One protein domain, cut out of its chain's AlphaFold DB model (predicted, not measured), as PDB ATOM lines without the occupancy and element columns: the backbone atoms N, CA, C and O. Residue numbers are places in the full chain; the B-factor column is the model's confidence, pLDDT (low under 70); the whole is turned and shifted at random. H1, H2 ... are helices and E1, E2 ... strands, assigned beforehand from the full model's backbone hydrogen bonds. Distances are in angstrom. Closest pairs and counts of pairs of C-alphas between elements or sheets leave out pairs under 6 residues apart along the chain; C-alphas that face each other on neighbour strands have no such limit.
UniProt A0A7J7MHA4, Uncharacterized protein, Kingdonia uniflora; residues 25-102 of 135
ATOM      1  N   GLY A  25      99.298-111.165 396.196       97.00
ATOM      2  CA  GLY A  25      98.685-110.754 397.448       97.00
ATOM      3  C   GLY A  25      97.490-109.849 397.190       97.00
ATOM      4  O   GLY A  25      97.541-108.993 396.312       97.00
ATOM      5  N   ILE A  26      96.430-109.994 397.976       97.12
ATOM      6  CA  ILE A  26      95.243-109.138 397.897       97.12
ATOM      7  C   ILE A  26      94.965-108.583 399.292       97.12
ATOM      8  O   ILE A  26      94.974-109.325 400.273       97.12
ATOM      9  N   THR A  27      94.733-107.277 399.385       97.75
ATOM     10  CA  THR A  27      94.195-106.609 400.576       97.75
ATOM     11  C   THR A  27      92.813-106.039 400.266       97.75
ATOM     12  O   THR A  27      92.271-106.242 399.181       97.75
ATOM     13  N   GLN A  28      92.221-105.306 401.210       95.56
ATOM     14  CA  GLN A  28      90.928-104.668 400.978       95.56
ATOM     15  C   GLN A  28      90.981-103.626 399.848       95.56
ATOM     16  O   GLN A  28      89.989-103.439 399.152       95.56
ATOM     17  N   LYS A  29      92.112-102.934 399.683       97.19
ATOM     18  CA  LYS A  29      92.270-101.825 398.734       97.19
ATOM     19  C   LYS A  29      93.335-102.053 397.673       97.19
ATOM     20  O   LYS A  29      93.352-101.298 396.702       97.19
ATOM     21  N   TYR A  30      94.222-103.032 397.842       98.31
ATOM     22  CA  TYR A  30      95.400-103.182 396.993       98.31
ATOM     23  C   TYR A  30      95.620-104.615 396.513       98.31
ATOM     24  O   TYR A  30      95.425-105.582 397.244       98.31
ATOM     25  N   ASN A  31      96.124-104.724 395.289       97.62
ATOM     26  CA  ASN A  31      96.775-105.907 394.755       97.62
ATOM     27  C   ASN A  31      98.291-105.766 394.959       97.62
ATOM     28  O   ASN A  31      98.867-104.696 394.733       97.62
ATOM     29  N   VAL A  32      98.942-106.850 395.366       97.19
ATOM     30  CA  VAL A  32     100.378-106.932 395.633       97.19
ATOM     31  C   VAL A  32     101.002-107.954 394.694       97.19
ATOM     32  O   VAL A  32     100.675-109.134 394.753       97.19
ATOM     33  N   THR A  33     101.930-107.516 393.850       95.50
ATOM     34  CA  THR A  33     102.638-108.374 392.889       95.50
ATOM     35  C   THR A  33     104.132-108.440 393.196       95.50
ATOM     36  O   THR A  33     104.710-107.507 393.762       95.50
ATOM     37  N   LEU A  34     104.770-109.547 392.817       93.44
ATOM     38  CA  LEU A  34     106.188-109.799 393.043       93.44
ATOM     39  C   LEU A  34     106.943-109.828 391.708       93.44
ATOM     40  O   LEU A  34     106.669-110.653 390.840       93.44
ATOM     41  N   ASP A  35     107.955-108.972 391.565       93.62
ATOM     42  CA  ASP A  35     108.939-109.038 390.477       93.62
ATOM     43  C   ASP A  35     110.253-109.567 391.060       93.62
ATOM     44  O   ASP A  35     111.175-108.811 391.384       93.62
ATOM     45  N   VAL A  36     110.300-110.882 391.263       91.12
ATOM     46  CA  VAL A  36     111.466-111.619 391.774       91.12
ATOM     47  C   VAL A  36     112.359-112.066 390.617       91.12
ATOM     48  O   VAL A  36     111.880-112.213 389.495       91.12
ATOM     49  N   PRO A  37     113.664-112.308 390.826       90.81
ATOM     50  CA  PRO A  37     114.597-112.619 389.740       90.81
ATOM     51  C   PRO A  37     114.468-114.062 389.228       90.81
ATOM     52  O   PRO A  37     115.467-114.728 388.984       90.81
ATOM     53  N   LEU A  38     113.249-114.571 389.079       90.81
ATOM     54  CA  LEU A  38     112.968-115.873 388.500       90.81
ATOM     55  C   LEU A  38     112.479-115.665 387.065       90.81
ATOM     56  O   LEU A  38     111.319-115.343 386.839       90.81
ATOM     57  N   VAL A  39     113.384-115.787 386.096       92.25
ATOM     58  CA  VAL A  39     113.167-115.314 384.721       92.25
ATOM     59  C   VAL A  39     112.893-116.469 383.765       92.25
ATOM     60  O   VAL A  39     113.679-117.422 383.692       92.25
ATOM     61  N   ILE A  40     111.807-116.328 383.001       93.25
ATOM     62  CA  ILE A  40     111.437-117.168 381.863       93.25
ATOM     63  C   ILE A  40     112.157-116.645 380.614       93.25
ATOM     64  O   ILE A  40     111.956-115.498 380.220       93.25
ATOM     65  N   ASP A  41     112.967-117.481 379.969       93.69
ATOM     66  CA  ASP A  41     113.662-117.132 378.726       93.69
ATOM     67  C   ASP A  41     113.633-118.301 377.731       93.69
ATOM     68  O   ASP A  41     114.291-119.328 377.914       93.69
ATOM     69  N   ILE A  42     112.877-118.130 376.644       93.00
ATOM     70  CA  ILE A  42     112.769-119.127 375.569       93.00
ATOM     71  C   ILE A  42     114.108-119.289 374.840       93.00
ATOM     72  O   ILE A  42     114.450-120.399 374.441       93.00
ATOM     73  N   ASN A  43     114.915-118.233 374.713       93.69
ATOM     74  CA  ASN A  43     116.233-118.347 374.088       93.69
ATOM     75  C   ASN A  43     117.174-119.217 374.925       93.69
ATOM     76  O   ASN A  43     118.047-119.877 374.361       93.69
ATOM     77  N   ARG A  44     116.993-119.242 376.255       91.19
ATOM     78  CA  ARG A  44     117.714-120.159 377.146       91.19
ATOM     79  C   ARG A  44     117.333-121.608 376.840       91.19
ATOM     80  O   ARG A  44     118.221-122.431 376.632       91.19
ATOM     81  N   LEU A  45     116.035-121.877 376.686       87.94
ATOM     82  CA  LEU A  45     115.522-123.195 376.305       87.94
ATOM     83  C   LEU A  45     116.032-123.658 374.931       87.94
ATOM     84  O   LEU A  45     116.497-124.786 374.797       87.94
ATOM     85  N   LEU A  46     116.006-122.783 373.921       91.38
ATOM     86  CA  LEU A  46     116.489-123.096 372.568       91.38
ATOM     87  C   LEU A  46     117.988-123.434 372.526       91.38
ATOM     88  O   LEU A  46     118.430-124.168 371.646       91.38
ATOM     89  N   LYS A  47     118.768-122.927 373.486       92.75
ATOM     90  CA  LYS A  47     120.199-123.231 373.648       92.75
ATOM     91  C   LYS A  47     120.461-124.480 374.501       92.75
ATOM     92  O   LYS A  47     121.619-124.783 374.776       92.75
ATOM     93  N   GLY A  48     119.415-125.195 374.919       86.19
ATOM     94  CA  GLY A  48     119.513-126.400 375.749       86.19
ATOM     95  C   GLY A  48     119.685-126.137 377.249       86.19
ATOM     96  O   GLY A  48     119.997-127.067 377.986       86.19
ATOM     97  N   ASP A  49     119.492-124.899 377.710       86.56
ATOM     98  CA  ASP A  49     119.492-124.536 379.134       86.56
ATOM     99  C   ASP A  49     118.033-124.388 379.638       86.56
ATOM    100  O   ASP A  49     117.065-124.624 378.917       86.56
ATOM    101  N   LEU A  50     117.837-124.063 380.912       86.19
ATOM    102  CA  LEU A  50     116.535-124.075 381.580       86.19
ATOM    103  C   LEU A  50     115.630-122.919 381.142       86.19
ATOM    104  O   LEU A  50     116.029-121.753 381.170       86.19
ATOM    105  N   LEU A  51     114.356-123.209 380.860       89.50
ATOM    106  CA  LEU A  51     113.365-122.169 380.565       89.50
ATOM    107  C   LEU A  51     113.261-121.140 381.703       89.50
ATOM    108  O   LEU A  51     113.199-119.943 381.444       89.50
ATOM    109  N   ILE A  52     113.285-121.600 382.955       90.50
ATOM    110  CA  ILE A  52     113.161-120.771 384.158       90.50
ATOM    111  C   ILE A  52     114.472-120.830 384.939       90.50
ATOM    112  O   ILE A  52     114.971-121.918 385.226       90.50
ATOM    113  N   LYS A  53     115.022-119.672 385.314       88.81
ATOM    114  CA  LYS A  53     116.260-119.593 386.104       88.81
ATOM    115  C   LYS A  53     116.216-118.438 387.086       88.81
ATOM    116  O   LYS A  53     115.649-117.384 386.799       88.81
ATOM    117  N   PHE A  54     116.845-118.645 388.236       88.62
ATOM    118  CA  PHE A  54     117.048-117.606 389.232       88.62
ATOM    119  C   PHE A  54     118.295-116.772 388.905       88.62
ATOM    120  O   PHE A  54     119.427-117.244 389.010       88.62
ATOM    121  N   GLU A  55     118.085-115.521 388.510       89.44
ATOM    122  CA  GLU A  55     119.110-114.559 388.111       89.44
ATOM    123  C   GLU A  55     119.620-113.783 389.341       89.44
ATOM    124  O   GLU A  55     119.231-112.643 389.593       89.44
ATOM    125  N   LYS A  56     120.508-114.396 390.136       84.19
ATOM    126  CA  LYS A  56     120.981-113.872 391.441       84.19
ATOM    127  C   LYS A  56     121.555-112.440 391.423       84.19
ATOM    128  O   LYS A  56     121.567-111.777 392.456       84.19
ATOM    129  N   GLY A  57     122.047-111.958 390.282       86.00
ATOM    130  CA  GLY A  57     122.545-110.583 390.123       86.00
ATOM    131  C   GLY A  57     121.468-109.555 389.757       86.00
ATOM    132  O   GLY A  57     121.772-108.372 389.639       86.00
ATOM    133  N   SER A  58     120.229-109.993 389.535       89.81
ATOM    134  CA  SER A  58     119.136-109.139 389.076       89.81
ATOM    135  C   SER A  58     118.364-108.511 390.239       89.81
ATOM    136  O   SER A  58     118.522-108.899 391.392       89.81
ATOM    137  N   TYR A  59     117.519-107.528 389.939       91.56
ATOM    138  CA  TYR A  59     116.733-106.828 390.952       91.56
ATOM    139  C   TYR A  59     115.555-107.684 391.455       91.56
ATOM    140  O   TYR A  59     115.089-108.599 390.762       91.56
ATOM    141  N   ALA A  60     115.052-107.333 392.638       91.62
ATOM    142  CA  ALA A  60     113.793-107.812 393.193       91.62
ATOM    143  C   ALA A  60     112.979-106.608 393.681       91.62
ATOM    144  O   ALA A  60     113.538-105.687 394.276       91.62
ATOM    145  N   ARG A  61     111.669-106.601 393.428       93.94
ATOM    146  CA  ARG A  61     110.777-105.518 393.869       93.94
ATOM    147  C   ARG A  61     109.356-106.013 394.115       93.94
ATOM    148  O   ARG A  61     108.921-106.997 393.519       93.94
ATOM    149  N   ILE A  62     108.640-105.302 394.977       95.00
ATOM    150  CA  ILE A  62     107.228-105.533 395.297       95.00
ATOM    151  C   ILE A  62     106.411-104.398 394.682       95.00
ATOM    152  O   ILE A  62     106.736-103.228 394.878       95.00
ATOM    153  N   GLY A  63     105.373-104.735 393.922       96.31
ATOM    154  CA  GLY A  63     104.423-103.775 393.368       96.31
ATOM    155  C   GLY A  63     103.156-103.724 394.214       96.31
ATOM    156  O   GLY A  63     102.582-104.770 394.501       96.31
ATOM    157  N   VAL A  64     102.713-102.527 394.595       97.81
ATOM    158  CA  VAL A  64     101.436-102.290 395.285       97.81
ATOM    159  C   VAL A  64     100.564-101.419 394.392       97.81
ATOM    160  O   VAL A  64     100.925-100.284 394.082       97.81
ATOM    161  N   MET A  65      99.422-101.953 393.976       98.06
ATOM    162  CA  MET A  65      98.492-101.319 393.045       98.06
ATOM    163  C   MET A  65      97.111-101.230 393.689       98.06
ATOM    164  O   MET A  65      96.700-102.209 394.305       98.06
ATOM    165  N   PRO A  66      96.363-100.121 393.571       97.56
ATOM    166  CA  PRO A  66      94.947-100.106 393.932       97.56
ATOM    167  C   PRO A  66      94.188-101.257 393.254       97.56
ATOM    168  O   PRO A  66      94.510-101.624 392.125       97.56
ATOM    169  N   GLN A  67      93.179-101.821 393.921       95.19
ATOM    170  CA  GLN A  67      92.501-103.046 393.472       95.19
ATOM    171  C   GLN A  67      91.974-102.968 392.024       95.19
ATOM    172  O   GLN A  67      92.008-103.963 391.305       95.19
ATOM    173  N   TYR A  68      91.535-101.776 391.613       96.31
ATOM    174  CA  TYR A  68      91.038-101.463 390.270       96.31
ATOM    175  C   TYR A  68      91.846-100.339 389.597       96.31
ATOM    176  O   TYR A  68      91.299 -99.542 388.836       96.31
ATOM    177  N   GLY A  69      93.122-100.199 389.969       96.12
ATOM    178  CA  GLY A  69      94.036 -99.222 389.377       96.12
ATOM    179  C   GLY A  69      94.498 -99.620 387.975       96.12
ATOM    180  O   GLY A  69      94.140-100.671 387.467       96.12
ATOM    181  N   ASP A  70      95.315 -98.786 387.344       96.62
ATOM    182  CA  ASP A  70      95.989 -99.109 386.082       96.62
ATOM    183  C   ASP A  70      97.477 -99.441 386.306       96.62
ATOM    184  O   ASP A  70      98.008 -99.338 387.418       96.62
ATOM    185  N   ALA A  71      98.182 -99.814 385.238       95.94
ATOM    186  CA  ALA A  71      99.604-100.144 385.299       95.94
ATOM    187  C   ALA A  71     100.505 -98.990 385.791       95.94
ATOM    188  O   ALA A  71     101.591 -99.252 386.311       95.94
ATOM    189  N   ASP A  72     100.078 -97.734 385.637       96.69
ATOM    190  CA  ASP A  72     100.833 -96.547 386.055       96.69
ATOM    191  C   ASP A  72     100.553 -96.174 387.522       96.69
ATOM    192  O   ASP A  72     101.351 -95.489 388.163       96.69
ATOM    193  N   SER A  73      99.469 -96.700 388.099       97.19
ATOM    194  CA  SER A  73      99.133 -96.574 389.520       97.19
ATOM    195  C   SER A  73      99.953 -97.486 390.444       97.19
ATOM    196  O   SER A  73      99.905 -97.336 391.672       97.19
ATOM    197  N   VAL A  74     100.722 -98.426 389.880       97.50
ATOM    198  CA  VAL A  74     101.564 -99.357 390.641       97.50
ATOM    199  C   VAL A  74     102.725 -98.610 391.293       97.50
ATOM    200  O   VAL A  74     103.587 -98.037 390.623       97.50
ATOM    201  N   LYS A  75     102.817 -98.698 392.619       97.00
ATOM    202  CA  LYS A  75     103.997 -98.260 393.367       97.00
ATOM    203  C   LYS A  75     104.957 -99.429 393.531       97.00
ATOM    204  O   LYS A  75     104.615-100.427 394.162       97.00
ATOM    205  N   TRP A  76     106.152 -99.295 392.968       96.50
ATOM    206  CA  TRP A  76     107.209-100.299 393.055       96.50
ATOM    207  C   TRP A  76     108.176 -99.984 394.194       96.50
ATOM    208  O   TRP A  76     108.667 -98.863 394.304       96.50
ATOM    209  N   PHE A  77     108.475-100.994 395.003       95.62
ATOM    210  CA  PHE A  77     109.413-100.922 396.117       95.62
ATOM    211  C   PHE A  77     110.540-101.919 395.887       95.62
ATOM    212  O   PHE A  77     110.296-103.127 395.854       95.62
ATOM    213  N   ASP A  78     111.764-101.424 395.735       94.69
ATOM    214  CA  ASP A  78     112.937-102.287 395.627       94.69
ATOM    215  C   ASP A  78     113.190-102.999 396.958       94.69
ATOM    216  O   ASP A  78     113.142-102.400 398.035       94.69
ATOM    217  N   VAL A  79     113.473-104.295 396.880       90.75
ATOM    218  CA  VAL A  79     113.803-105.121 398.040       90.75
ATOM    219  C   VAL A  79     115.160-105.777 397.835       90.75
ATOM    220  O   VAL A  79     115.622-105.982 396.711       90.75
ATOM    221  N   LYS A  80     115.826-106.123 398.943       85.94
ATOM    222  CA  LYS A  80     117.032-106.957 398.878       85.94
ATOM    223  C   LYS A  80     116.696-108.233 398.114       85.94
ATOM    224  O   LYS A  80     115.579-108.718 398.233       85.94
ATOM    225  N   ASN A  81     117.651-108.766 397.354       70.12
ATOM    226  CA  ASN A  81     117.405-109.913 396.491       70.12
ATOM    227  C   ASN A  81     117.000-111.151 397.309       70.12
ATOM    228  O   ASN A  81     117.845-111.836 397.888       70.12
ATOM    229  N   ILE A  82     115.691-111.353 397.412       67.75
ATOM    230  CA  ILE A  82     115.012-112.375 398.197       67.75
ATOM    231  C   ILE A  82     114.115-113.149 397.247       67.75
ATOM    232  O   ILE A  82     113.513-112.574 396.336       67.75
ATOM    233  N   PHE A  83     114.033-114.456 397.445       79.88
ATOM    234  CA  PHE A  83     113.087-115.285 396.725       79.88
ATOM    235  C   PHE A  83     111.906-115.610 397.635       79.88
ATOM    236  O   PHE A  83     112.063-116.242 398.679       79.88
ATOM    237  N   THR A  84     110.721-115.182 397.211       85.12
ATOM    238  CA  THR A  84     109.440-115.567 397.803       85.12
ATOM    239  C   THR A  84     108.604-116.161 396.689       85.12
ATOM    240  O   THR A  84     108.294-115.473 395.720       85.12
ATOM    241  N   PHE A  85     108.280-117.446 396.812       84.25
ATOM    242  CA  PHE A  85     107.406-118.114 395.853       84.25
ATOM    243  C   PHE A  85     105.939-117.961 396.248       84.25
ATOM    244  O   PHE A  85     105.132-117.586 395.410       84.25
ATOM    245  N   HIS A  86     105.632-118.184 397.532       91.00
ATOM    246  CA  HIS A  86     104.283-118.061 398.079       91.00
ATOM    247  C   HIS A  86     104.152-116.922 399.086       91.00
ATOM    248  O   HIS A  86     104.996-116.753 399.977       91.00
ATOM    249  N   ILE A  87     103.045-116.195 398.969       93.44
ATOM    250  CA  ILE A  87     102.581-115.196 399.924       93.44
ATOM    251  C   ILE A  87     101.626-115.895 400.897       93.44
ATOM    252  O   ILE A  87     100.657-116.527 400.498       93.44
ATOM    253  N   LEU A  88     101.893-115.779 402.198       95.31
ATOM    254  CA  LEU A  88     101.007-116.316 403.232       95.31
ATOM    255  C   LEU A  88      99.753-115.460 403.387       95.31
ATOM    256  O   LEU A  88      98.651-115.989 403.476       95.31
ATOM    257  N   ASN A  89      99.930-114.141 403.488       96.69
ATOM    258  CA  ASN A  89      98.828-113.186 403.522       96.69
ATOM    259  C   ASN A  89      99.328-111.758 403.265       96.69
ATOM    260  O   ASN A  89     100.485-111.438 403.556       96.69
ATOM    261  N   CYS A  90      98.428-110.890 402.809       97.69
ATOM    262  CA  CYS A  90      98.620-109.444 402.785       97.69
ATOM    263  C   CYS A  90      97.527-108.756 403.605       97.69
ATOM    264  O   CYS A  90      96.368-109.161 403.583       97.69
ATOM    265  N   LEU A  91      97.889-107.706 404.335       97.50
ATOM    266  CA  LEU A  91      96.930-106.898 405.090       97.50
ATOM    267  C   LEU A  91      97.349-105.430 405.120       97.50
ATOM    268  O   LEU A  91      98.513-105.095 404.906       97.50
ATOM    269  N   GLU A  92      96.385-104.561 405.387       97.75
ATOM    270  CA  GLU A  92      96.612-103.134 405.600       97.75
ATOM    271  C   GLU A  92      96.723-102.860 407.100       97.75
ATOM    272  O   GLU A  92      95.902-103.345 407.878       97.75
ATOM    273  N   ASP A  93      97.734-102.091 407.493       96.69
ATOM    274  CA  ASP A  93      97.949-101.645 408.870       96.69
ATOM    275  C   ASP A  93      98.301-100.154 408.853       96.69
ATOM    276  O   ASP A  93      99.376 -99.763 408.392       96.69
ATOM    277  N   GLU A  94      97.353 -99.319 409.279       94.19
ATOM    278  CA  GLU A  94      97.411 -97.855 409.191       94.19
ATOM    279  C   GLU A  94      97.773 -97.348 407.779       94.19
ATOM    280  O   GLU A  94      96.940 -97.333 406.871       94.19
ATOM    281  N   ASN A  95      99.022 -96.911 407.591       93.06
ATOM    282  CA  ASN A  95      99.567 -96.381 406.347       93.06
ATOM    283  C   ASN A  95     100.487 -97.378 405.618       93.06
ATOM    284  O   ASN A  95     101.255 -96.975 404.740       93.06
ATOM    285  N   LYS A  96     100.430 -98.665 405.979       96.12
ATOM    286  CA  LYS A  96     101.298 -99.725 405.454       96.12
ATOM    287  C   LYS A  96     100.484-100.832 404.802       96.12
ATOM    288  O   LYS A  96      99.400-101.191 405.255       96.12
ATOM    289  N   VAL A  97     101.081-101.434 403.779       97.62
ATOM    290  CA  VAL A  97     100.700-102.759 403.289       97.62
ATOM    291  C   VAL A  97     101.732-103.746 403.821       97.62
ATOM    292  O   VAL A  97     102.927-103.603 403.565       97.62
ATOM    293  N   VAL A  98     101.276-104.722 404.599       96.81
ATOM    294  CA  VAL A  98     102.117-105.748 405.215       96.81
ATOM    295  C   VAL A  98     101.987-107.032 404.412       96.81
ATOM    296  O   VAL A  98     100.907-107.614 404.331       96.81
ATOM    297  N   VAL A  99     103.107-107.493 403.861       95.38
ATOM    298  CA  VAL A  99     103.214-108.753 403.119       95.38
ATOM    299  C   VAL A  99     103.899-109.782 404.009       95.38
ATOM    300  O   VAL A  99     105.023-109.567 404.463       95.38
ATOM    301  N   ARG A 100     103.230-110.903 404.276       95.06
ATOM    302  CA  ARG A 100     103.800-112.034 405.017       95.06
ATOM    303  C   ARG A 100     104.063-113.171 404.047       95.06
ATOM    304  O   ARG A 100     103.169-113.572 403.312       95.06
ATOM    305  N   GLY A 101     105.271-113.713 404.069       90.81
ATOM    306  CA  GLY A 101     105.671-114.803 403.190       90.81
ATOM    307  C   GLY A 101     106.982-115.429 403.636       90.81
ATOM    308  O   GLY A 101     107.589-115.005 404.622       90.81
ATOM    309  N   PHE A 102     107.413-116.442 402.895       86.94
ATOM    310  CA  PHE A 102     108.704-117.085 403.113       86.94
ATOM    311  C   PHE A 102     109.780-116.409 402.277       86.94
ATOM    312  O   PHE A 102     109.531-115.987 401.152       86.94
TER     313      PHE A 102
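Overview. This is residues 25 to 102 of the 135 residues of an uncharacterized protein of Kingdonia uniflora (UniProt A0A7J7MHA4). A small antiparallel sheet, E1 - E4 - E5, has the hairpin of E6 and E7 over part of one face, with its strands crossing those of the sheet, so that the two sheets are only partly face to face. From one end of this body E1 runs on into an arm made of the short strands E2 and E3 with the one small helix, H1, at its tip, and this arm makes much of the length. The printed part has 78 residues with one named helix and seven named strands, in the order E1, E2, H1, E3, E4, E5, E6, E7, and the class is mostly strand. It is loose, with a radius of gyration of the C-alphas of 14.8 A, and elongated, spanning 48 by 27 by 18 A.

Along the chain. E4, residues 60 to 66, is 20.4 A long. Its neighbours are E1, residues 30 to 35 and 16.1 A, which begins at C-alpha 30 (95.400, -103.182, 396.993), and E5, residues 75 to 79 and 12.8 A. E6 is residues 87 to 93, 16.9 A, and E7 is residues 96 to 101, 15.9 A, ending at C-alpha 101 (105.671, -114.803, 403.190). E2 is residues 38 to 40, 6.9 A, and E3 is residues 52 to 54, 7.1 A. H1, residues 42 to 46, is 6.2 A long and ends at C-alpha 46 (116.489, -123.096, 372.568).

Arrangement. E4 is the inner strand, and E1 and E5 are edge strands. E1 and E4 are antiparallel at 160 degrees, with N 31 and O 65 within hydrogen-bond range at 2.8 A. E4 and E5, a hairpin, are antiparallel at 156 degrees, with N 77 and O 62 at 2.8 A. Residues 25 to 26 pair antiparallel with residues 31 to 32 of E1. E6 and E7, a hairpin, are antiparallel at 162 degrees, with N 98 and O 91 at 2.8 A. E1 and E7 are near each other. The closest C-alphas of E1 and E6, those of Val 32 and Cys 90, are 7.8 A apart. E4 and E7 are only just apart, at 8.1 A. E1 runs on into E2 across a break of 2 residues, at 77 degrees. E2 and E3 are antiparallel at 152 degrees, with N 39 and O 53 at 2.9 A. H1 is not on the sheet of E1, E4 and E5. In H1 every O i to N i+4 pair is within hydrogen-bond range.

Size, cuts and confidence. The two C-alphas farthest apart, those of Lys 47 and Glu 94, are 49.3 A apart. The printed part has no cut. No link is long; those from E4 to E5 and from E5 to E6 are short, and the others are tight. The mean pLDDT of the printed part is 92.6, and residue 82 alone is under 70.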